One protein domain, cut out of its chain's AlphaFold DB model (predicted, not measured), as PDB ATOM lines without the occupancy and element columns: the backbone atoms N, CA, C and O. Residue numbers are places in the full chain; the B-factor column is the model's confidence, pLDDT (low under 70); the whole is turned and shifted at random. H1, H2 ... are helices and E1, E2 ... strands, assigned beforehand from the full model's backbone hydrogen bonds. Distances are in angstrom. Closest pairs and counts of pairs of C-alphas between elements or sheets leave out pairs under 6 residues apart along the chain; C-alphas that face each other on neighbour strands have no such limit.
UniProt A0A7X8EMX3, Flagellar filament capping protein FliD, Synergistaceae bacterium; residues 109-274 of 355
ATOM      1  N   PHE A 109     -40.660 -38.077  50.057       93.19
ATOM      2  CA  PHE A 109     -39.789 -37.208  49.268       93.19
ATOM      3  C   PHE A 109     -38.825 -36.456  50.180       93.19
ATOM      4  O   PHE A 109     -39.204 -36.024  51.267       93.19
ATOM      5  N   SER A 110     -37.589 -36.251  49.734       93.06
ATOM      6  CA  SER A 110     -36.701 -35.252  50.348       93.06
ATOM      7  C   SER A 110     -36.922 -33.871  49.737       93.06
ATOM      8  O   SER A 110     -36.851 -32.869  50.438       93.06
ATOM      9  N   LEU A 111     -37.265 -33.823  48.450       93.19
ATOM     10  CA  LEU A 111     -37.638 -32.622  47.720       93.19
ATOM     11  C   LEU A 111     -38.708 -32.998  46.689       93.19
ATOM     12  O   LEU A 111     -38.585 -34.036  46.041       93.19
ATOM     13  N   LYS A 112     -39.746 -32.173  46.535       93.44
ATOM     14  CA  LYS A 112     -40.733 -32.293  45.452       93.44
ATOM     15  C   LYS A 112     -41.019 -30.912  44.882       93.44
ATOM     16  O   LYS A 112     -41.205 -29.949  45.631       93.44
ATOM     17  N   LYS A 113     -41.035 -30.832  43.555       93.25
ATOM     18  CA  LYS A 113     -41.409 -29.635  42.804       93.25
ATOM     19  C   LYS A 113     -42.808 -29.828  42.240       93.25
ATOM     20  O   LYS A 113     -43.156 -30.931  41.826       93.25
ATOM     21  N   GLY A 114     -43.595 -28.765  42.305       92.50
ATOM     22  CA  GLY A 114     -44.906 -28.680  41.691       92.50
ATOM     23  C   GLY A 114     -44.839 -28.255  40.227       92.50
ATOM     24  O   GLY A 114     -43.760 -28.085  39.666       92.50
ATOM     25  N   ASN A 115     -46.008 -28.019  39.644       90.19
ATOM     26  CA  ASN A 115     -46.133 -27.451  38.305       90.19
ATOM     27  C   ASN A 115     -46.071 -25.915  38.352       90.19
ATOM     28  O   ASN A 115     -46.432 -25.316  39.375       90.19
ATOM     29  N   PRO A 116     -45.683 -25.261  37.242       90.50
ATOM     30  CA  PRO A 116     -45.736 -23.813  37.145       90.50
ATOM     31  C   PRO A 116     -47.168 -23.289  37.293       90.50
ATOM     32  O   PRO A 116     -48.041 -23.623  36.493       90.50
ATOM     33  N   VAL A 117     -47.404 -22.429  38.284       88.75
ATOM     34  CA  VAL A 117     -48.678 -21.730  38.486       88.75
ATOM     35  C   VAL A 117     -48.446 -20.224  38.491       88.75
ATOM     36  O   VAL A 117     -47.580 -19.691  39.194       88.75
ATOM     37  N   LEU A 118     -49.251 -19.522  37.697       87.75
ATOM     38  CA  LEU A 118     -49.252 -18.068  37.597       87.75
ATOM     39  C   LEU A 118     -50.505 -17.507  38.269       87.75
ATOM     40  O   LEU A 118     -51.604 -18.006  38.043       87.75
ATOM     41  N   GLY A 119     -50.327 -16.445  39.055       90.38
ATOM     42  CA  GLY A 119     -51.435 -15.759  39.716       90.38
ATOM     43  C   GLY A 119     -51.977 -16.500  40.938       90.38
ATOM     44  O   GLY A 119     -51.226 -17.155  41.672       90.38
ATOM     45  N   ALA A 120     -53.271 -16.313  41.185       93.00
ATOM     46  CA  ALA A 120     -53.989 -16.951  42.277       93.00
ATOM     47  C   ALA A 120     -54.497 -18.341  41.858       93.00
ATOM     48  O   ALA A 120     -54.611 -18.648  40.672       93.00
ATOM     49  N   MET A 121     -54.820 -19.202  42.823       91.00
ATOM     50  CA  MET A 121     -55.342 -20.540  42.530       91.00
ATOM     51  C   MET A 121     -56.672 -20.482  41.759       91.00
ATOM     52  O   MET A 121     -56.929 -21.348  40.928       91.00
ATOM     53  N   GLU A 122     -57.499 -19.453  41.962       91.94
ATOM     54  CA  GLU A 122     -58.743 -19.248  41.204       91.94
ATOM     55  C   GLU A 122     -58.508 -19.110  39.694       91.94
ATOM     56  O   GLU A 122     -59.305 -19.618  38.903       91.94
ATOM     57  N   ASP A 123     -57.363 -18.549  39.290       88.50
ATOM     58  CA  ASP A 123     -56.951 -18.450  37.885       88.50
ATOM     59  C   ASP A 123     -56.631 -19.830  37.278       88.50
ATOM     60  O   ASP A 123     -56.648 -20.003  36.061       88.50
ATOM     61  N   GLN A 124     -56.379 -20.831  38.128       84.44
ATOM     62  CA  GLN A 124     -56.165 -22.235  37.759       84.44
ATOM     63  C   GLN A 124     -57.443 -23.080  37.875       84.44
ATOM     64  O   GLN A 124     -57.387 -24.310  37.879       84.44
ATOM     65  N   GLY A 125     -58.611 -22.439  37.993       83.69
ATOM     66  CA  GLY A 125     -59.900 -23.123  38.101       83.69
ATOM     67  C   GLY A 125     -60.219 -23.643  39.505       83.69
ATOM     68  O   GLY A 125     -61.130 -24.456  39.664       83.69
ATOM     69  N   PHE A 126     -59.498 -23.181  40.530       85.19
ATOM     70  CA  PHE A 126     -59.757 -23.548  41.920       85.19
ATOM     71  C   PHE A 126     -60.964 -22.771  42.465       85.19
ATOM     72  O   PHE A 126     -60.905 -21.558  42.651       85.19
ATOM     73  N   THR A 127     -62.083 -23.458  42.703       83.88
ATOM     74  CA  THR A 127     -63.367 -22.814  43.052       83.88
ATOM     75  C   THR A 127     -63.757 -22.938  44.524       83.88
ATOM     76  O   THR A 127     -64.672 -22.248  44.972       83.88
ATOM     77  N   GLY A 128     -63.071 -23.786  45.291       87.12
ATOM     78  CA  GLY A 128     -63.360 -24.039  46.701       87.12
ATOM     79  C   GLY A 128     -62.094 -24.130  47.540       87.12
ATOM     80  O   GLY A 128     -60.997 -24.292  47.011       87.12
ATOM     81  N   ASN A 129     -62.248 -24.010  48.857       92.81
ATOM     82  CA  ASN A 129     -61.141 -24.244  49.774       92.81
ATOM     83  C   ASN A 129     -60.837 -25.741  49.825       92.81
ATOM     84  O   ASN A 129     -61.747 -26.568  49.879       92.81
ATOM     85  N   SER A 130     -59.553 -26.058  49.862       94.25
ATOM     86  CA  SER A 130     -59.034 -27.410  49.976       94.25
ATOM     87  C   SER A 130     -57.990 -27.472  51.081       94.25
ATOM     88  O   SER A 130     -57.445 -26.449  51.497       94.25
ATOM     89  N   VAL A 131     -57.705 -28.674  51.569       95.81
ATOM     90  CA  VAL A 131     -56.648 -28.924  52.542       95.81
ATOM     91  C   VAL A 131     -55.821 -30.108  52.069       95.81
ATOM     92  O   VAL A 131     -56.362 -31.170  51.767       95.81
ATOM     93  N   PHE A 132     -54.502 -29.937  52.075       96.25
ATOM     94  CA  PHE A 132     -53.573 -31.057  51.982       96.25
ATOM     95  C   PHE A 132     -52.759 -31.192  53.267       96.25
ATOM     96  O   PHE A 132     -52.526 -30.232  54.002       96.25
ATOM     97  N   GLU A 133     -52.322 -32.410  53.538       96.44
ATOM     98  CA  GLU A 133     -51.499 -32.781  54.672       96.44
ATOM     99  C   GLU A 133     -50.041 -32.920  54.240       96.44
ATOM    100  O   GLU A 133     -49.722 -33.651  53.303       96.44
ATOM    101  N   LEU A 134     -49.149 -32.242  54.958       96.44
ATOM    102  CA  LEU A 134     -47.703 -32.407  54.869       96.44
ATOM    103  C   LEU A 134     -47.221 -33.147  56.114       96.44
ATOM    104  O   LEU A 134     -47.186 -32.580  57.207       96.44
ATOM    105  N   THR A 135     -46.827 -34.406  55.949       96.00
ATOM    106  CA  THR A 135     -46.362 -35.246  57.058       96.00
ATOM    107  C   THR A 135     -44.853 -35.427  57.006       96.00
ATOM    108  O   THR A 135     -44.320 -35.838  55.983       96.00
ATOM    109  N   VAL A 136     -44.159 -35.159  58.114       94.12
ATOM    110  CA  VAL A 136     -42.720 -35.407  58.288       94.12
ATOM    111  C   VAL A 136     -42.522 -36.225  59.559       94.12
ATOM    112  O   VAL A 136     -42.707 -35.728  60.673       94.12
ATOM    113  N   GLY A 137     -42.156 -37.498  59.413       88.94
ATOM    114  CA  GLY A 137     -42.110 -38.430  60.542       88.94
ATOM    115  C   GLY A 137     -43.491 -38.585  61.190       88.94
ATOM    116  O   GLY A 137     -44.421 -39.056  60.551       88.94
ATOM    117  N   VAL A 138     -43.626 -38.175  62.453       88.25
ATOM    118  CA  VAL A 138     -44.878 -38.278  63.235       88.25
ATOM    119  C   VAL A 138     -45.702 -36.985  63.268       88.25
ATOM    120  O   VAL A 138     -46.681 -36.893  64.005       88.25
ATOM    121  N   ARG A 139     -45.266 -35.941  62.556       91.44
ATOM    122  CA  ARG A 139     -45.885 -34.610  62.585       91.44
ATOM    123  C   ARG A 139     -46.572 -34.342  61.258       91.44
ATOM    124  O   ARG A 139     -45.938 -34.499  60.220       91.44
ATOM    125  N   THR A 140     -47.811 -33.875  61.315       95.69
ATOM    126  CA  THR A 140     -48.633 -33.594  60.136       95.69
ATOM    127  C   THR A 140     -49.147 -32.166  60.205       95.69
ATOM    128  O   THR A 140     -49.884 -31.828  61.123       95.69
ATOM    129  N   ALA A 141     -48.741 -31.332  59.250       96.12
ATOM    130  CA  ALA A 141     -49.275 -29.989  59.067       96.12
ATOM    131  C   ALA A 141     -50.435 -30.026  58.069       96.12
ATOM    132  O   ALA A 141     -50.267 -30.517  56.951       96.12
ATOM    133  N   SER A 142     -51.584 -29.469  58.444       97.00
ATOM    134  CA  SER A 142     -52.709 -29.253  57.530       97.00
ATOM    135  C   SER A 142     -52.574 -27.885  56.868       97.00
ATOM    136  O   SER A 142     -52.573 -26.855  57.542       97.00
ATOM    137  N   ILE A 143     -52.450 -27.867  55.545       97.12
ATOM    138  CA  ILE A 143     -52.249 -26.654  54.759       97.12
ATOM    139  C   ILE A 143     -53.523 -26.360  53.978       97.12
ATOM    140  O   ILE A 143     -53.850 -27.050  53.016       97.12
ATOM    141  N   GLU A 144     -54.242 -25.321  54.397       95.94
ATOM    142  CA  GLU A 144     -55.407 -24.833  53.662       95.94
ATOM    143  C   GLU A 144     -54.971 -24.065  52.409       95.94
ATOM    144  O   GLU A 144     -54.163 -23.133  52.485       95.94
ATOM    145  N   VAL A 145     -55.561 -24.415  51.271       95.31
ATOM    146  CA  VAL A 145     -55.425 -23.734  49.986       95.31
ATOM    147  C   VAL A 145     -56.776 -23.128  49.627       95.31
ATOM    148  O   VAL A 145     -57.775 -23.829  49.489       95.31
ATOM    149  N   THR A 146     -56.809 -21.809  49.492       95.06
ATOM    150  CA  THR A 146     -57.997 -21.032  49.130       95.06
ATOM    151  C   THR A 146     -57.868 -20.508  47.698       95.06
ATOM    152  O   THR A 146     -56.747 -20.339  47.214       95.06
ATOM    153  N   PRO A 147     -58.976 -20.169  47.015       93.88
ATOM    154  CA  PRO A 147     -58.933 -19.627  45.652       93.88
ATOM    155  C   PRO A 147     -58.042 -18.378  45.499       93.88
ATOM    156  O   PRO A 147     -57.400 -18.188  44.473       93.88
ATOM    157  N   ARG A 148     -57.924 -17.556  46.551       94.50
ATOM    158  CA  ARG A 148     -57.093 -16.338  46.552       94.50
ATOM    159  C   ARG A 148     -55.612 -16.581  46.831       94.50
ATOM    160  O   ARG A 148     -54.823 -15.637  46.791       94.50
ATOM    161  N   ASP A 149     -55.231 -17.802  47.194       95.94
ATOM    162  CA  ASP A 149     -53.837 -18.101  47.477       95.94
ATOM    163  C   ASP A 149     -52.993 -18.064  46.205       95.94
ATOM    164  O   ASP A 149     -53.425 -18.455  45.130       95.94
ATOM    165  N   THR A 150     -51.752 -17.617  46.346       95.75
ATOM    166  CA  THR A 150     -50.699 -17.762  45.339       95.75
ATOM    167  C   THR A 150     -49.730 -18.840  45.815       95.75
ATOM    168  O   THR A 150     -49.704 -19.180  47.001       95.75
ATOM    169  N   LEU A 151     -48.839 -19.334  44.951       95.44
ATOM    170  CA  LEU A 151     -47.795 -20.263  45.408       95.44
ATOM    171  C   LEU A 151     -46.944 -19.683  46.548       95.44
ATOM    172  O   LEU A 151     -46.527 -20.418  47.440       95.44
ATOM    173  N   GLN A 152     -46.737 -18.362  46.569       96.81
ATOM    174  CA  GLN A 152     -46.003 -17.702  47.644       96.81
ATOM    175  C   GLN A 152     -46.778 -17.726  48.967       96.81
ATOM    176  O   GLN A 152     -46.173 -17.935  50.020       96.81
ATOM    177  N   THR A 153     -48.101 -17.530  48.948       97.06
ATOM    178  CA  THR A 153     -48.897 -17.610  50.182       97.06
ATOM    179  C   THR A 153     -48.970 -19.046  50.690       97.06
ATOM    180  O   THR A 153     -48.822 -19.254  51.893       97.06
ATOM    181  N   ILE A 154     -49.069 -20.040  49.801       96.69
ATOM    182  CA  ILE A 154     -49.009 -21.465  50.167       96.69
ATOM    183  C   ILE A 154     -47.639 -21.816  50.765       96.69
ATOM    184  O   ILE A 154     -47.574 -22.410  51.842       96.69
ATOM    185  N   ALA A 155     -46.537 -21.386  50.141       97.38
ATOM    186  CA  ALA A 155     -45.191 -21.585  50.682       97.38
ATOM    187  C   ALA A 155     -45.042 -20.963  52.082       97.38
ATOM    188  O   ALA A 155     -44.491 -21.583  52.994       97.38
ATOM    189  N   ASN A 156     -45.591 -19.763  52.287       97.00
ATOM    190  CA  ASN A 156     -45.599 -19.109  53.594       97.00
ATOM    191  C   ASN A 156     -46.427 -19.893  54.623       97.00
ATOM    192  O   ASN A 156     -45.988 -20.024  55.764       97.00
ATOM    193  N   LYS A 157     -47.588 -20.446  54.245       97.06
ATOM    194  CA  LYS A 157     -48.403 -21.303  55.125       97.06
ATOM    195  C   LYS A 157     -47.630 -22.543  55.578       97.06
ATOM    196  O   LYS A 157     -47.611 -22.834  56.770       97.06
ATOM    197  N   ILE A 158     -46.915 -23.207  54.666       96.50
ATOM    198  CA  ILE A 158     -46.045 -24.347  55.002       96.50
ATOM    199  C   ILE A 158     -44.952 -23.909  55.984       96.50
ATOM    200  O   ILE A 158     -44.794 -24.501  57.053       96.50
ATOM    201  N   ASN A 159     -44.228 -22.834  55.662       95.50
ATOM    202  CA  ASN A 159     -43.108 -22.351  56.471       95.50
ATOM    203  C   ASN A 159     -43.519 -21.862  57.868       95.50
ATOM    204  O   ASN A 159     -42.711 -21.933  58.798       95.50
ATOM    205  N   ASN A 160     -44.747 -21.373  58.025       94.25
ATOM    206  CA  ASN A 160     -45.274 -20.865  59.292       94.25
ATOM    207  C   ASN A 160     -46.108 -21.899  60.062       94.25
ATOM    208  O   ASN A 160     -46.600 -21.586  61.145       94.25
ATOM    209  N   SER A 161     -46.266 -23.120  59.541       94.44
ATOM    210  CA  SER A 161     -47.003 -24.178  60.238       94.44
ATOM    211  C   SER A 161     -46.333 -24.545  61.564       94.44
ATOM    212  O   SER A 161     -45.105 -24.644  61.667       94.44
ATOM    213  N   TYR A 162     -47.137 -24.740  62.608       92.19
ATOM    214  CA  TYR A 162     -46.634 -25.034  63.951       92.19
ATOM    215  C   TYR A 162     -45.852 -26.353  63.965       92.19
ATOM    216  O   TYR A 162     -44.789 -26.462  64.575       92.19
ATOM    217  N   GLU A 163     -46.339 -27.348  63.231       91.69
ATOM    218  CA  GLU A 163     -45.808 -28.705  63.200       91.69
ATOM    219  C   GLU A 163     -44.430 -28.782  62.550       91.69
ATOM    220  O   GLU A 163     -43.599 -29.571  63.000       91.69
ATOM    221  N   MET A 164     -44.158 -27.938  61.549       92.25
ATOM    222  CA  MET A 164     -42.837 -27.873  60.919       92.25
ATOM    223  C   MET A 164     -41.822 -27.119  61.776       92.25
ATOM    224  O   MET A 164     -40.618 -27.306  61.596       92.25
ATOM    225  N   ASN A 165     -42.281 -26.292  62.716       90.25
ATOM    226  CA  ASN A 165     -41.410 -25.465  63.541       90.25
ATOM    227  C   ASN A 165     -41.192 -26.028  64.948       90.25
ATOM    228  O   ASN A 165     -40.130 -25.767  65.501       90.25
ATOM    229  N   HIS A 166     -42.119 -26.800  65.524       89.12
ATOM    230  CA  HIS A 166     -42.041 -27.255  66.917       89.12
ATOM    231  C   HIS A 166     -42.123 -28.781  67.090       89.12
ATOM    232  O   HIS A 166     -42.890 -29.478  66.408       89.12
ATOM    233  N   ASP A 167     -41.366 -29.284  68.066       84.81
ATOM    234  CA  ASP A 167     -41.343 -30.680  68.489       84.81
ATOM    235  C   ASP A 167     -42.626 -31.097  69.242       84.81
ATOM    236  O   ASP A 167     -43.456 -30.248  69.583       84.81
ATOM    237  N   PRO A 168     -42.837 -32.405  69.498       81.06
ATOM    238  CA  PRO A 168     -44.013 -32.880  70.231       81.06
ATOM    239  C   PRO A 168     -44.133 -32.339  71.667       81.06
ATOM    240  O   PRO A 168     -45.201 -32.434  72.262       81.06
ATOM    241  N   GLN A 169     -43.055 -31.791  72.233       85.88
ATOM    242  CA  GLN A 169     -43.014 -31.161  73.554       85.88
ATOM    243  C   GLN A 169     -43.180 -29.629  73.478       85.88
ATOM    244  O   GLN A 169     -43.068 -28.949  74.497       85.88
ATOM    245  N   GLY A 170     -43.452 -29.079  72.289       84.44
ATOM    246  CA  GLY A 170     -43.666 -27.652  72.050       84.44
ATOM    247  C   GLY A 170     -42.386 -26.818  71.957       84.44
ATOM    248  O   GLY A 170     -42.469 -25.592  71.912       84.44
ATOM    249  N   ARG A 171     -41.202 -27.440  71.926       86.88
ATOM    250  CA  ARG A 171     -39.926 -26.733  71.750       86.88
ATOM    251  C   ARG A 171     -39.687 -26.457  70.275       86.88
ATOM    252  O   ARG A 171     -39.905 -27.322  69.431       86.88
ATOM    253  N   GLN A 172     -39.183 -25.271  69.965       89.00
ATOM    254  CA  GLN A 172     -38.842 -24.917  68.594       89.00
ATOM    255  C   GLN A 172     -37.662 -25.752  68.087       89.00
ATOM    256  O   GLN A 172     -36.637 -25.883  68.759       89.00
ATOM    257  N   TYR A 173     -37.802 -26.315  66.888       83.38
ATOM    258  CA  TYR A 173     -36.712 -26.998  66.221       83.38
ATOM    259  C   TYR A 173     -35.610 -25.999  65.848       83.38
ATOM    260  O   TYR A 173     -35.913 -24.945  65.283       83.38
ATOM    261  N   PRO A 174     -34.328 -26.353  66.051       83.25
ATOM    262  CA  PRO A 174     -33.208 -25.558  65.546       83.25
ATOM    263  C   PRO A 174     -33.246 -25.398  64.020       83.25
ATOM    264  O   PRO A 174     -32.848 -24.368  63.487       83.25
ATOM    265  N   ILE A 175     -33.743 -26.428  63.326       82.31
ATOM    266  CA  ILE A 175     -33.977 -26.444  61.883       82.31
ATOM    267  C   ILE A 175     -35.380 -27.008  61.653       82.31
ATOM    268  O   ILE A 175     -35.693 -28.110  62.109       82.31
ATOM    269  N   ARG A 176     -36.223 -26.246  60.950       89.19
ATOM    270  CA  ARG A 176     -37.595 -26.634  60.579       89.19
ATOM    271  C   ARG A 176     -37.644 -28.012  59.910       89.19
ATOM    272  O   ARG A 176     -36.732 -28.377  59.179       89.19
ATOM    273  N   MET A 177     -38.708 -28.782  60.124       90.50
ATOM    274  CA  MET A 177     -38.806 -30.151  59.596       90.50
ATOM    275  C   MET A 177     -38.864 -30.198  58.066       90.50
ATOM    276  O   MET A 177     -38.239 -31.068  57.462       90.50
ATOM    277  N   ALA A 178     -39.586 -29.254  57.471       94.50
ATOM    278  CA  ALA A 178     -39.634 -29.004  56.041       94.50
ATOM    279  C   ALA A 178     -39.769 -27.500  55.784       94.50
ATOM    280  O   ALA A 178     -40.107 -26.715  56.678       94.50
ATOM    281  N   SER A 179     -39.473 -27.105  54.557       95.19
ATOM    282  CA  SER A 179     -39.552 -25.737  54.072       95.19
ATOM    283  C   SER A 179     -40.154 -25.707  52.676       95.19
ATOM    284  O   SER A 179     -40.106 -26.703  51.956       95.19
ATOM    285  N   ALA A 180     -40.721 -24.568  52.302       97.25
ATOM    286  CA  ALA A 180     -41.249 -24.347  50.970       97.25
ATOM    287  C   ALA A 180     -40.752 -23.025  50.385       97.25
ATOM    288  O   ALA A 180     -40.595 -22.029  51.095       97.25
ATOM    289  N   ARG A 181     -40.531 -23.002  49.074       96.81
ATOM    290  CA  ARG A 181     -40.145 -21.808  48.314       96.81
ATOM    291  C   ARG A 181     -40.754 -21.845  46.923       96.81
ATOM    292  O   ARG A 181     -41.113 -22.912  46.439       96.81
ATOM    293  N   VAL A 182     -40.841 -20.685  46.282       96.38
ATOM    294  CA  VAL A 182     -41.257 -20.590  44.880       96.38
ATOM    295  C   VAL A 182     -40.025 -20.384  44.013       96.38
ATOM    296  O   VAL A 182     -39.227 -19.481  44.270       96.38
ATOM    297  N   VAL A 183     -39.856 -21.227  43.001       93.94
ATOM    298  CA  VAL A 183     -38.752 -21.157  42.036       93.94
ATOM    299  C   VAL A 183     -39.353 -21.344  40.658       93.94
ATOM    300  O   VAL A 183     -40.078 -22.303  40.465       93.94
ATOM    301  N   ASN A 184     -39.091 -20.436  39.714       90.69
ATOM    302  CA  ASN A 184     -39.632 -20.525  38.349       90.69
ATOM    303  C   ASN A 184     -41.155 -20.751  38.302       90.69
ATOM    304  O   ASN A 184     -41.644 -21.537  37.500       90.69
ATOM    305  N   ASN A 185     -41.894 -20.073  39.185       92.00
ATOM    306  CA  ASN A 185     -43.343 -20.232  39.336       92.00
ATOM    307  C   ASN A 185     -43.794 -21.632  39.777       92.00
ATOM    308  O   ASN A 185     -44.970 -21.934  39.660       92.00
ATOM    309  N   GLU A 186     -42.910 -22.450  40.336       94.69
ATOM    310  CA  GLU A 186     -43.222 -23.764  40.899       94.69
ATOM    311  C   GLU A 186     -43.104 -23.717  42.421       94.69
ATOM    312  O   GLU A 186     -42.185 -23.102  42.973       94.69
ATOM    313  N   LEU A 187     -44.019 -24.389  43.118       96.06
ATOM    314  CA  LEU A 187     -43.882 -24.619  44.551       96.06
ATOM    315  C   LEU A 187     -42.885 -25.755  44.776       96.06
ATOM    316  O   LEU A 187     -43.102 -26.881  44.340       96.06
ATOM    317  N   VAL A 188     -41.800 -25.463  45.481       96.38
ATOM    318  CA  VAL A 188     -40.779 -26.439  45.861       96.38
ATOM    319  C   VAL A 188     -40.889 -26.680  47.355       96.38
ATOM    320  O   VAL A 188     -40.738 -25.740  48.134       96.38
ATOM    321  N   ILE A 189     -41.133 -27.929  47.748       96.56
ATOM    322  CA  ILE A 189     -41.136 -28.369  49.145       96.56
ATOM    323  C   ILE A 189     -39.898 -29.227  49.374       96.56
ATOM    324  O   ILE A 189     -39.620 -30.146  48.606       96.56
ATOM    325  N   GLU A 190     -39.163 -28.934  50.438       95.94
ATOM    326  CA  GLU A 190     -37.909 -29.594  50.787       95.94
ATOM    327  C   GLU A 190     -37.905 -29.953  52.275       95.94
ATOM    328  O   GLU A 190     -38.123 -29.095  53.137       95.94
ATOM    329  N   ALA A 191     -37.678 -31.227  52.585       94.81
ATOM    330  CA  ALA A 191     -37.455 -31.686  53.948       94.81
ATOM    331  C   ALA A 191     -36.043 -31.327  54.413       94.81
ATOM    332  O   ALA A 191     -35.095 -31.270  53.633       94.81
ATOM    333  N   SER A 192     -35.889 -31.146  55.723       92.69
ATOM    334  CA  SER A 192     -34.565 -30.997  56.324       92.69
ATOM    335  C   SER A 192     -33.650 -32.196  56.029       92.69
ATOM    336  O   SER A 192     -34.149 -33.316  55.881       92.69
ATOM    337  N   PRO A 193     -32.315 -32.004  56.019       90.38
ATOM    338  CA  PRO A 193     -31.358 -33.068  55.730       90.38
ATOM    339  C   PRO A 193     -31.609 -34.342  56.546       90.38
ATOM    340  O   PRO A 193     -31.804 -34.293  57.762       90.38
ATOM    341  N   GLY A 194     -31.617 -35.486  55.857       87.81
ATOM    342  CA  GLY A 194     -31.874 -36.799  56.457       87.81
ATOM    343  C   GLY A 194     -33.343 -37.080  56.792       87.81
ATOM    344  O   GLY A 194     -33.632 -38.087  57.433       87.81
ATOM    345  N   ARG A 195     -34.279 -36.212  56.391       91.75
ATOM    346  CA  ARG A 195     -35.720 -36.426  56.564       91.75
ATOM    347  C   ARG A 195     -36.413 -36.594  55.220       91.75
ATOM    348  O   ARG A 195     -35.910 -36.192  54.170       91.75
ATOM    349  N   LYS A 196     -37.609 -37.167  55.290       93.44
ATOM    350  CA  LYS A 196     -38.539 -37.251  54.173       93.44
ATOM    351  C   LYS A 196     -39.918 -36.795  54.604       93.44
ATOM    352  O   LYS A 196     -40.269 -36.905  55.781       93.44
ATOM    353  N   PHE A 197     -40.683 -36.301  53.646       95.19
ATOM    354  CA  PHE A 197     -42.062 -35.897  53.834       95.19
ATOM    355  C   PHE A 197     -42.993 -36.668  52.906       95.19
ATOM    356  O   PHE A 197     -42.583 -37.091  51.829       95.19
ATOM    357  N   SER A 198     -44.249 -36.830  53.301       94.81
ATOM    358  CA  SER A 198     -45.322 -37.297  52.426       94.81
ATOM    359  C   SER A 198     -46.399 -36.232  52.306       94.81
ATOM    360  O   SER A 198     -46.629 -35.459  53.240       94.81
ATOM    361  N   LEU A 199     -47.070 -36.225  51.160       94.81
ATOM    362  CA  LEU A 199     -48.213 -35.369  50.886       94.81
ATOM    363  C   LEU A 199     -49.465 -36.230  50.743       94.81
ATOM    364  O   LEU A 199     -49.414 -37.298  50.132       94.81
ATOM    365  N   ALA A 200     -50.576 -35.767  51.302       93.56
ATOM    366  CA  ALA A 200     -51.879 -36.390  51.124       93.56
ATOM    367  C   ALA A 200     -52.958 -35.320  50.982       93.56
ATOM    368  O   ALA A 200     -52.873 -34.263  51.596       93.56
ATOM    369  N   ALA A 201     -53.974 -35.586  50.176       92.25
ATOM    370  CA  ALA A 201     -55.162 -34.753  50.076       92.25
ATOM    371  C   ALA A 201     -56.369 -35.643  49.781       92.25
ATOM    372  O   ALA A 201     -56.227 -36.722  49.203       92.25
ATOM    373  N   SER A 202     -57.551 -35.198  50.197       85.88
ATOM    374  CA  SER A 202     -58.814 -35.878  49.887       85.88
ATOM    375  C   SER A 202     -59.379 -35.504  48.514       85.88
ATOM    376  O   SER A 202     -60.306 -36.155  48.039       85.88
ATOM    377  N   ASP A 203     -58.857 -34.446  47.902       87.75
ATOM    378  CA  ASP A 203     -59.259 -33.924  46.599       87.75
ATOM    379  C   ASP A 203     -58.040 -33.777  45.665       87.75
ATOM    380  O   ASP A 203     -56.943 -34.252  45.962       87.75
ATOM    381  N   SER A 204     -58.231 -33.126  44.518       86.50
ATOM    382  CA  SER A 204     -57.205 -32.965  43.485       86.50
ATOM    383  C   SER A 204     -56.264 -31.772  43.706       86.50
ATOM    384  O   SER A 204     -55.573 -31.383  42.768       86.50
ATOM    385  N   VAL A 205     -56.214 -31.152  44.895       90.44
ATOM    386  CA  VAL A 205     -55.358 -29.967  45.122       90.44
ATOM    387  C   VAL A 205     -53.886 -30.241  44.850       90.44
ATOM    388  O   VAL A 205     -53.196 -29.406  44.267       90.44
ATOM    389  N   LEU A 206     -53.404 -31.427  45.223       92.06
ATOM    390  CA  LEU A 206     -52.023 -31.818  44.973       92.06
ATOM    391  C   LEU A 206     -51.764 -31.989  43.476       92.06
ATOM    392  O   LEU A 206     -50.707 -31.577  43.008       92.06
ATOM    393  N   ASP A 207     -52.726 -32.521  42.721       89.12
ATOM    394  CA  ASP A 207     -52.615 -32.658  41.266       89.12
ATOM    395  C   ASP A 207     -52.564 -31.282  40.589       89.12
ATOM    396  O   ASP A 207     -51.703 -31.047  39.740       89.12
ATOM    397  N   THR A 208     -53.410 -30.337  41.019       87.31
ATOM    398  CA  THR A 208     -53.395 -28.948  40.526       87.31
ATOM    399  C   THR A 208     -52.056 -28.266  40.802       87.31
ATOM    400  O   THR A 208     -51.517 -27.577  39.940       87.31
ATOM    401  N   LEU A 209     -51.487 -28.486  41.990       89.50
ATOM    402  CA  LEU A 209     -50.174 -27.958  42.357       89.50
ATOM    403  C   LEU A 209     -49.013 -28.718  41.694       89.50
ATOM    404  O   LEU A 209     -47.867 -28.316  41.864       89.50
ATOM    405  N   GLY A 210     -49.268 -29.816  40.971       89.00
ATOM    406  CA  GLY A 210     -48.234 -30.708  40.426       89.00
ATOM    407  C   GLY A 210     -47.430 -31.463  41.488       89.00
ATOM    408  O   GLY A 210     -46.355 -31.986  41.213       89.00
ATOM    409  N   LEU A 211     -47.930 -31.496  42.720       90.88
ATOM    410  CA  LEU A 211     -47.331 -32.195  43.853       90.88
ATOM    411  C   LEU A 211     -47.931 -33.592  44.068       90.88
ATOM    412  O   LEU A 211     -47.398 -34.369  44.860       90.88
ATOM    413  N   GLY A 212     -49.039 -33.901  43.393       87.69
ATOM    414  CA  GLY A 212     -49.667 -35.215  43.403       87.69
ATOM    415  C   GLY A 212     -48.793 -36.254  42.709       87.69
ATOM    416  O   GLY A 212     -48.079 -35.947  41.755       87.69
ATOM    417  N   THR A 213     -48.852 -37.497  43.189       83.00
ATOM    418  CA  THR A 213     -48.229 -38.632  42.504       83.00
ATOM    419  C   THR A 213     -49.296 -39.574  41.971       83.00
ATOM    420  O   THR A 213     -50.084 -40.094  42.764       83.00
ATOM    421  N   PRO A 214     -49.294 -39.882  40.663       82.19
ATOM    422  CA  PRO A 214     -50.262 -40.804  40.076       82.19
ATOM    423  C   PRO A 214     -49.994 -42.264  40.470       82.19
ATOM    424  O   PRO A 214     -50.816 -43.136  40.191       82.19
ATOM    425  N   PHE A 215     -48.837 -42.533  41.080       88.88
ATOM    426  CA  PHE A 215     -48.374 -43.867  41.424       88.88
ATOM    427  C   PHE A 215     -48.455 -44.096  42.932       88.88
ATOM    428  O   PHE A 215     -47.762 -43.445  43.711       88.88
ATOM    429  N   ASN A 216     -49.283 -45.052  43.333       91.44
ATOM    430  CA  ASN A 216     -49.343 -45.581  44.692       91.44
ATOM    431  C   ASN A 216     -49.093 -47.095  44.741       91.44
ATOM    432  O   ASN A 216     -48.972 -47.643  45.829       91.44
ATOM    433  N   LEU A 217     -48.985 -47.771  43.594       94.06
ATOM    434  CA  LEU A 217     -48.696 -49.199  43.478       94.06
ATOM    435  C   LEU A 217     -47.505 -49.428  42.548       94.06
ATOM    436  O   LEU A 217     -47.420 -48.825  41.479       94.06
ATOM    437  N   LEU A 218     -46.635 -50.378  42.895       94.62
ATOM    438  CA  LEU A 218     -45.506 -50.748  42.035       94.62
ATOM    439  C   LEU A 218     -45.950 -51.330  40.680       94.62
ATOM    440  O   LEU A 218     -45.290 -51.134  39.660       94.62
ATOM    441  N   SER A 219     -47.134 -51.943  40.626       94.75
ATOM    442  CA  SER A 219     -47.713 -52.440  39.374       94.75
ATOM    443  C   SER A 219     -48.040 -51.324  38.377       94.75
ATOM    444  O   SER A 219     -48.008 -51.563  37.169       94.75
ATOM    445  N   GLN A 220     -48.308 -50.100  38.853       94.88
ATOM    446  CA  GLN A 220     -48.548 -48.935  37.992       94.88
ATOM    447  C   GLN A 220     -47.267 -48.449  37.311       94.88
ATOM    448  O   GLN A 220     -47.352 -47.837  36.251       94.88
ATOM    449  N   ILE A 221     -46.101 -48.757  37.885       94.75
ATOM    450  CA  ILE A 221     -44.792 -48.458  37.294       94.75
ATOM    451  C   ILE A 221     -44.179 -49.679  36.595       94.75
ATOM    452  O   ILE A 221     -43.005 -49.672  36.261       94.75
ATOM    453  N   GLY A 222     -44.954 -50.743  36.360       94.31
ATOM    454  CA  GLY A 222     -44.489 -51.910  35.606       94.31
ATOM    455  C   GLY A 222     -43.787 -52.993  36.428       94.31
ATOM    456  O   GLY A 222     -43.226 -53.902  35.830       94.31
ATOM    457  N   ILE A 223     -43.837 -52.951  37.763       95.81
ATOM    458  CA  ILE A 223     -43.340 -54.034  38.625       95.81
ATOM    459  C   ILE A 223     -44.543 -54.738  39.257       95.81
ATOM    460  O   ILE A 223     -45.180 -54.214  40.171       95.81
ATOM    461  N   SER A 224     -44.884 -55.926  38.772       94.06
ATOM    462  CA  SER A 224     -46.035 -56.701  39.255       94.06
ATOM    463  C   SER A 224     -45.613 -58.055  39.801       94.06
ATOM    464  O   SER A 224     -44.531 -58.538  39.504       94.06
ATOM    465  N   THR A 225     -46.473 -58.702  40.585       92.00
ATOM    466  CA  THR A 225     -46.273 -60.113  40.928       92.00
ATOM    467  C   THR A 225     -46.562 -61.008  39.728       92.00
ATOM    468  O   THR A 225     -47.476 -60.719  38.955       92.00
ATOM    469  N   GLU A 226     -45.838 -62.116  39.630       87.81
ATOM    470  CA  GLU A 226     -45.974 -63.121  38.581       87.81
ATOM    471  C   GLU A 226     -47.428 -63.603  38.443       87.81
ATOM    472  O   GLU A 226     -48.089 -63.994  39.412       87.81
ATOM    473  N   SER A 227     -47.936 -63.569  37.214       83.38
ATOM    474  CA  SER A 227     -49.321 -63.937  36.909       83.38
ATOM    475  C   SER A 227     -49.547 -65.453  36.856       83.38
ATOM    476  O   SER A 227     -50.648 -65.911  37.169       83.38
ATOM    477  N   ALA A 228     -48.510 -66.231  36.519       82.81
ATOM    478  CA  ALA A 228     -48.582 -67.672  36.259       82.81
ATOM    479  C   ALA A 228     -49.177 -68.484  37.418       82.81
ATOM    480  O   ALA A 228     -49.886 -69.465  37.194       82.81
ATOM    481  N   ASP A 229     -48.930 -68.062  38.658       81.44
ATOM    482  CA  ASP A 229     -49.454 -68.723  39.848       81.44
ATOM    483  C   ASP A 229     -50.343 -67.818  40.711       81.44
ATOM    484  O   ASP A 229     -50.603 -68.124  41.881       81.44
ATOM    485  N   TYR A 230     -50.866 -66.738  40.123       81.00
ATOM    486  CA  TYR A 230     -51.666 -65.719  40.806       81.00
ATOM    487  C   TYR A 230     -50.904 -65.042  41.963       81.00
ATOM    488  O   TYR A 230     -51.481 -64.758  43.018       81.00
ATOM    489  N   GLY A 231     -49.595 -64.824  41.796       80.69
ATOM    490  CA  GLY A 231     -48.717 -64.209  42.790       80.69
ATOM    491  C   GLY A 231     -48.521 -65.056  44.052       80.69
ATOM    492  O   GLY A 231     -48.218 -64.521  45.126       80.69
ATOM    493  N   LYS A 232     -48.732 -66.374  43.988       82.75
ATOM    494  CA  LYS A 232     -48.558 -67.274  45.144       82.75
ATOM    495  C   LYS A 232     -47.086 -67.491  45.474       82.75
ATOM    496  O   LYS A 232     -46.738 -67.558  46.658       82.75
ATOM    497  N   SER A 233     -46.229 -67.567  44.463       85.56
ATOM    498  CA  SER A 233     -44.773 -67.617  44.576       85.56
ATOM    499  C   SER A 233     -44.265 -66.323  45.190       85.56
ATOM    500  O   SER A 233     -43.298 -66.347  45.946       85.56
ATOM    501  N   GLY A 234     -44.975 -65.225  44.914       89.69
ATOM    502  CA  GLY A 234     -44.591 -63.866  45.246       89.69
ATOM    503  C   GLY A 234     -43.446 -63.351  44.383       89.69
ATOM    504  O   GLY A 234     -42.974 -62.268  44.685       89.69
ATOM    505  N   LYS A 235     -43.020 -64.091  43.347       94.75
ATOM    506  CA  LYS A 235     -42.063 -63.622  42.341       94.75
ATOM    507  C   LYS A 235     -42.621 -62.416  41.588       94.75
ATOM    508  O   LYS A 235     -43.833 -62.190  41.571       94.75
ATOM    509  N   LEU A 236     -41.732 -61.653  40.980       95.81
ATOM    510  CA  LEU A 236     -42.004 -60.425  40.257       95.81
ATOM    511  C   LEU A 236     -41.797 -60.603  38.756       95.81
ATOM    512  O   LEU A 236     -40.933 -61.352  38.304       95.81
ATOM    513  N   GLU A 237     -42.572 -59.834  38.008       94.81
ATOM    514  CA  GLU A 237     -42.460 -59.620  36.577       94.81
ATOM    515  C   GLU A 237     -42.240 -58.123  36.338       94.81
ATOM    516  O   GLU A 237     -42.933 -57.282  36.923       94.81
ATOM    517  N   PHE A 238     -41.270 -57.798  35.482       96.38
ATOM    518  CA  PHE A 238     -40.926 -56.426  35.139       96.38
ATOM    519  C   PHE A 238     -41.305 -56.102  33.697       96.38
ATOM    520  O   PHE A 238     -40.853 -56.748  32.753       96.38
ATOM    521  N   ASN A 239     -42.115 -55.061  33.529       96.06
ATOM    522  CA  ASN A 239     -42.462 -54.491  32.241       96.06
ATOM    523  C   ASN A 239     -41.682 -53.185  32.037       96.06
ATOM    524  O   ASN A 239     -42.091 -52.117  32.501       96.06
ATOM    525  N   ALA A 240     -40.564 -53.286  31.315       93.88
ATOM    526  CA  ALA A 240     -39.682 -52.157  31.039       93.88
ATOM    527  C   ALA A 240     -40.382 -51.024  30.269       93.88
ATOM    528  O   ALA A 240     -40.129 -49.855  30.545       93.88
ATOM    529  N   GLU A 241     -41.298 -51.337  29.346       92.88
ATOM    530  CA  GLU A 241     -42.026 -50.323  28.571       92.88
ATOM    531  C   GLU A 241     -42.911 -49.454  29.473       92.88
ATOM    532  O   GLU A 241     -42.825 -48.226  29.425       92.88
ATOM    533  N   LYS A 242     -43.698 -50.081  30.358       94.81
ATOM    534  CA  LYS A 242     -44.526 -49.379  31.353       94.81
ATOM    535  C   LYS A 242     -43.686 -48.576  32.334       94.81
ATOM    536  O   LYS A 242     -44.087 -47.483  32.723       94.81
ATOM    537  N   PHE A 243     -42.534 -49.103  32.735       94.94
ATOM    538  CA  PHE A 243     -41.627 -48.385  33.623       94.94
ATOM    539  C   PHE A 243     -41.049 -47.134  32.957       94.94
ATOM    540  O   PHE A 243     -41.054 -46.061  33.555       94.94
ATOM    541  N   VAL A 244     -40.624 -47.233  31.693       91.88
ATOM    542  CA  VAL A 244     -40.153 -46.079  30.914       91.88
ATOM    543  C   VAL A 244     -41.281 -45.067  30.684       91.88
ATOM    544  O   VAL A 244     -41.047 -43.864  30.777       91.88
ATOM    545  N   GLU A 245     -42.509 -45.520  30.425       92.19
ATOM    546  CA  GLU A 245     -43.679 -44.641  30.323       92.19
ATOM    547  C   GLU A 245     -43.957 -43.909  31.646       92.19
ATOM    548  O   GLU A 245     -44.157 -42.693  31.653       92.19
ATOM    549  N   ALA A 246     -43.898 -44.623  32.774       93.06
ATOM    550  CA  ALA A 246     -44.065 -44.039  34.097       93.06
ATOM    551  C   ALA A 246     -42.966 -43.013  34.419       93.06
ATOM    552  O   ALA A 246     -43.279 -41.921  34.895       93.06
ATOM    553  N   LEU A 247     -41.702 -43.320  34.093       90.75
ATOM    554  CA  LEU A 247     -40.568 -42.403  34.256       90.75
ATOM    555  C   LEU A 247     -40.726 -41.130  33.426       90.75
ATOM    556  O   LEU A 247     -40.416 -40.050  33.913       90.75
ATOM    557  N   ARG A 248     -41.237 -41.236  32.195       89.25
ATOM    558  CA  ARG A 248     -41.523 -40.063  31.351       89.25
ATOM    559  C   ARG A 248     -42.649 -39.200  31.912       89.25
ATOM    560  O   ARG A 248     -42.656 -37.997  31.673       89.25
ATOM    561  N   LYS A 249     -43.614 -39.810  32.604       88.56
ATOM    562  CA  LYS A 249     -44.790 -39.122  33.143       88.56
ATOM    563  C   LYS A 249     -44.502 -38.394  34.455       88.56
ATOM    564  O   LYS A 249     -44.899 -37.245  34.596       88.56
ATOM    565  N   ASP A 250     -43.869 -39.064  35.414       87.62
ATOM    566  CA  ASP A 250     -43.495 -38.476  36.707       87.62
ATOM    567  C   ASP A 250     -42.249 -39.190  37.261       87.62
ATOM    568  O   ASP A 250     -42.369 -40.157  38.024       87.62
ATOM    569  N   PRO A 251     -41.039 -38.747  36.869       87.75
ATOM    570  CA  PRO A 251     -39.798 -39.397  37.279       87.75
ATOM    571  C   PRO A 251     -39.575 -39.321  38.795       87.75
ATOM    572  O   PRO A 251     -39.118 -40.291  39.401       87.75
ATOM    573  N   ASP A 252     -39.960 -38.203  39.417       86.62
ATOM    574  CA  ASP A 252     -39.883 -38.011  40.866       86.62
ATOM    575  C   ASP A 252     -40.828 -38.971  41.598       86.62
ATOM    576  O   ASP A 252     -40.465 -39.538  42.628       86.62
ATOM    577  N   GLY A 253     -42.036 -39.183  41.065       89.75
ATOM    578  CA  GLY A 253     -43.002 -40.135  41.609       89.75
ATOM    579  C   GLY A 253     -42.512 -41.579  41.542       89.75
ATOM    580  O   GLY A 253     -42.606 -42.298  42.540       89.75
ATOM    581  N   VAL A 254     -41.933 -41.994  40.407       92.38
ATOM    582  CA  VAL A 254     -41.322 -43.328  40.248       92.38
ATOM    583  C   VAL A 254     -40.162 -43.521  41.227       92.38
ATOM    584  O   VAL A 254     -40.097 -44.540  41.918       92.38
ATOM    585  N   ALA A 255     -39.269 -42.536  41.343       91.06
ATOM    586  CA  ALA A 255     -38.160 -42.599  42.291       91.06
ATOM    587  C   ALA A 255     -38.661 -42.675  43.742       91.06
ATOM    588  O   ALA A 255     -38.152 -43.465  44.539       91.06
ATOM    589  N   ALA A 256     -39.680 -41.891  44.095       92.00
ATOM    590  CA  ALA A 256     -40.204 -41.838  45.453       92.00
ATOM    591  C   ALA A 256     -40.893 -43.137  45.880       92.00
ATOM    592  O   ALA A 256     -40.619 -43.620  46.984       92.00
ATOM    593  N   ILE A 257     -41.742 -43.732  45.031       93.12
ATOM    594  CA  ILE A 257     -42.396 -45.005  45.363       93.12
ATOM    595  C   ILE A 257     -41.369 -46.137  45.475       93.12
ATOM    596  O   ILE A 257     -41.437 -46.923  46.424       93.12
ATOM    597  N   MET A 258     -40.378 -46.181  44.577       93.00
ATOM    598  CA  MET A 258     -39.324 -47.193  44.615       93.00
ATOM    599  C   MET A 258     -38.481 -47.052  45.885       93.00
ATOM    600  O   MET A 258     -38.415 -47.991  46.674       93.00
ATOM    601  N   ASN A 259     -37.930 -45.865  46.153       92.12
ATOM    602  CA  ASN A 259     -37.112 -45.621  47.343       92.12
ATOM    603  C   ASN A 259     -37.885 -45.898  48.636       92.12
ATOM    604  O   ASN A 259     -37.368 -46.555  49.532       92.12
ATOM    605  N   THR A 260     -39.141 -45.448  48.727       93.12
ATOM    606  CA  THR A 260     -39.965 -45.678  49.923       93.12
ATOM    607  C   THR A 260     -40.235 -47.167  50.141       93.12
ATOM    608  O   THR A 260     -40.242 -47.637  51.279       93.12
ATOM    609  N   THR A 261     -40.466 -47.924  49.066       94.44
ATOM    610  CA  THR A 261     -40.706 -49.369  49.172       94.44
ATOM    611  C   THR A 261     -39.429 -50.114  49.546       94.44
ATOM    612  O   THR A 261     -39.462 -50.958  50.442       94.44
ATOM    613  N   MET A 262     -38.302 -49.767  48.918       93.44
ATOM    614  CA  MET A 262     -37.005 -50.383  49.203       93.44
ATOM    615  C   MET A 262     -36.540 -50.107  50.629       93.44
ATOM    616  O   MET A 262     -36.086 -51.029  51.288       93.44
ATOM    617  N   GLU A 263     -36.718 -48.893  51.150       93.25
ATOM    618  CA  GLU A 263     -36.357 -48.567  52.537       93.25
ATOM    619  C   GLU A 263     -37.170 -49.363  53.557       93.25
ATOM    620  O   GLU A 263     -36.611 -49.894  54.513       93.25
ATOM    621  N   LYS A 264     -38.483 -49.507  53.341       93.00
ATOM    622  CA  LYS A 264     -39.331 -50.341  54.211       93.00
ATOM    623  C   LYS A 264     -38.908 -51.806  54.173       93.00
ATOM    624  O   LYS A 264     -38.955 -52.494  55.195       93.00
ATOM    625  N   MET A 265     -38.523 -52.288  52.994       94.56
ATOM    626  CA  MET A 265     -38.045 -53.651  52.829       94.56
ATOM    627  C   MET A 265     -36.675 -53.849  53.486       94.56
ATOM    628  O   MET A 265     -36.498 -54.841  54.190       94.56
ATOM    629  N   ASP A 266     -35.748 -52.910  53.312       94.56
ATOM    630  CA  ASP A 266     -34.420 -52.923  53.928       94.56
ATOM    631  C   ASP A 266     -34.516 -52.904  55.457       94.56
ATOM    632  O   ASP A 266     -33.941 -53.761  56.123       94.56
ATOM    633  N   GLU A 267     -35.350 -52.029  56.026       94.44
ATOM    634  CA  GLU A 267     -35.608 -51.998  57.468       94.44
ATOM    635  C   GLU A 267     -36.151 -53.345  57.971       94.44
ATOM    636  O   GLU A 267     -35.717 -53.872  59.002       94.44
ATOM    637  N   TYR A 268     -37.105 -53.933  57.246       95.56
ATOM    638  CA  TYR A 268     -37.673 -55.226  57.611       95.56
ATOM    639  C   TYR A 268     -36.631 -56.350  57.557       95.56
ATOM    640  O   TYR A 268     -36.487 -57.099  58.526       95.56
ATOM    641  N   VAL A 269     -35.899 -56.464  56.445       94.44
ATOM    642  CA  VAL A 269     -34.871 -57.492  56.247       94.44
ATOM    643  C   VAL A 269     -33.743 -57.312  57.258       94.44
ATOM    644  O   VAL A 269     -33.351 -58.289  57.897       94.44
ATOM    645  N   GLY A 270     -33.298 -56.078  57.497       94.81
ATOM    646  CA  GLY A 270     -32.327 -55.732  58.530       94.81
ATOM    647  C   GLY A 270     -32.753 -56.265  59.896       94.81
ATOM    648  O   GLY A 270     -32.035 -57.057  60.499       94.81
ATOM    649  N   ASN A 271     -33.980 -55.980  60.339       93.88
ATOM    650  CA  ASN A 271     -34.513 -56.504  61.606       93.88
ATOM    651  C   ASN A 271     -34.662 -58.044  61.652       93.88
ATOM    652  O   ASN A 271     -34.864 -58.622  62.725       93.88
ATOM    653  N   MET A 272     -34.578 -58.738  60.515       93.50
ATOM    654  CA  MET A 272     -34.584 -60.200  60.457       93.50
ATOM    655  C   MET A 272     -33.173 -60.782  60.563       93.50
ATOM    656  O   MET A 272     -32.992 -61.773  61.273       93.50
ATOM    657  N   VAL A 273     -32.184 -60.187  59.890       94.44
ATOM    658  CA  VAL A 273     -30.839 -60.773  59.724       94.44
ATOM    659  C   VAL A 273     -29.747 -60.118  60.570       94.44
ATOM    660  O   VAL A 273     -28.641 -60.647  60.621       94.44
ATOM    661  N   ASP A 274     -30.042 -59.007  61.246       93.38
ATOM    662  CA  ASP A 274     -29.074 -58.265  62.054       93.38
ATOM    663  C   ASP A 274     -28.379 -59.159  63.100       93.38
ATOM    664  O   ASP A 274     -28.992 -59.690  64.028       93.38
TER     665      ASP A 274
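What this domain is: This is residues 109 to 274 of the 355 residues of the protein "Flagellar filament capping protein FliD" of Synergistaceae bacterium (UniProt A0A7X8EMX3). Two lobes make this model: in the larger, the sheets E3 E2 E6 and E1 E5 E4 come close at one corner and open apart, with H2 filling the wide side over E3 and E4. The smaller lobe holds H5, the hairpin E7 E8, H6 and the long H7, whose residues 262 to 273 stick out. The printed part has 166 residues, mixed helices and strands, in the order E1 H1 E2 E3 H2 H3 E4 E5 E6 H4 H5 E7 E8 H6 H7; the three sheets are antiparallel. It is only just compact, close to loose, with a radius of gyration of the C-alphas of 18.3 A and spans of 53 by 40 by 25 A.

Where its parts are: Find C-alpha 130 at (-59.034, -27.410, 49.976), where E2 begins; it runs 20.0 A to residue 136. Beside it are E3, residues 139 to 145, 19.2 A, and E6, residues 197 to 201. The second sheet has E1, residues 111 to 113, E5, 186 to 191, and E4, 178 to 183. Look for H2 at 151 to 160, 14.1 A, and for the four-residue helices H1 at 121 to 124, H3 at 162 to 165, H4 at 205 to 208 and H5 at 218 to 221. E7 is 223 to 225, E8 236 to 238, H6 240 to 249, 14.2 A. H7, residues 251 to 273, runs 32.3 A to C-alpha 273 at (-30.839, -60.773, 59.724).

How they stand to each other: Start at the hairpin E2 and E3, where N 134 and O 141 are 2.9 A apart; between E2 and E6, N 133 and O 200 are 2.7 A apart. In the hairpin E4 and E5, N 179 and O 190 are 2.8 A apart; between E5 and E1, N 112 and O 189 are 2.9 A apart. H2 is on the sheet E1 E5 E4, two layers, a helix on one face of a sheet: it lies over E4 at a height over the sheet of 7.6 A, the closest C-alphas being those of Ala 155 and Ala 180, 4.8 A apart. H2 is also on the sheet E3 E2 E6, over E3, at a height over the sheet of 8.6 A; its closest C-alphas to E3 are those of Lys 157 and Ile 143, 6.6 A apart. H3 and H4 only graze the sheet E3 E2 E6. H1 and H4 are close but not clearly touching, with the C-alphas of Gln 124 and Thr 208 7.8 A apart. In the hairpin E7 and E8, N 237 and O 224 are 2.8 A apart. H5 and H6 touch, closest at the C-alphas of Ile 221 and Phe 243, 4.8 A. H6 and H7 are close but not clearly touching, at a steep tilt of 59 degrees, opposite ways, the closest C-alphas being those of Leu 247 and Val 254, 6.1 A apart. In H2, H6 and H7 every O i to N i+4 pair is within hydrogen-bond range; H1, H3, H4 and H5 are too short for such a pair.

The domain as a whole: The C-alphas farthest apart, those of Arg 171 and Ala 228, are 54.9 A apart. The printed part has no cut, and the link from H3 to E4, residues 166 to 177, is long. No printed residue is under 70 in pLDDT; the mean of the printed part is 91.8.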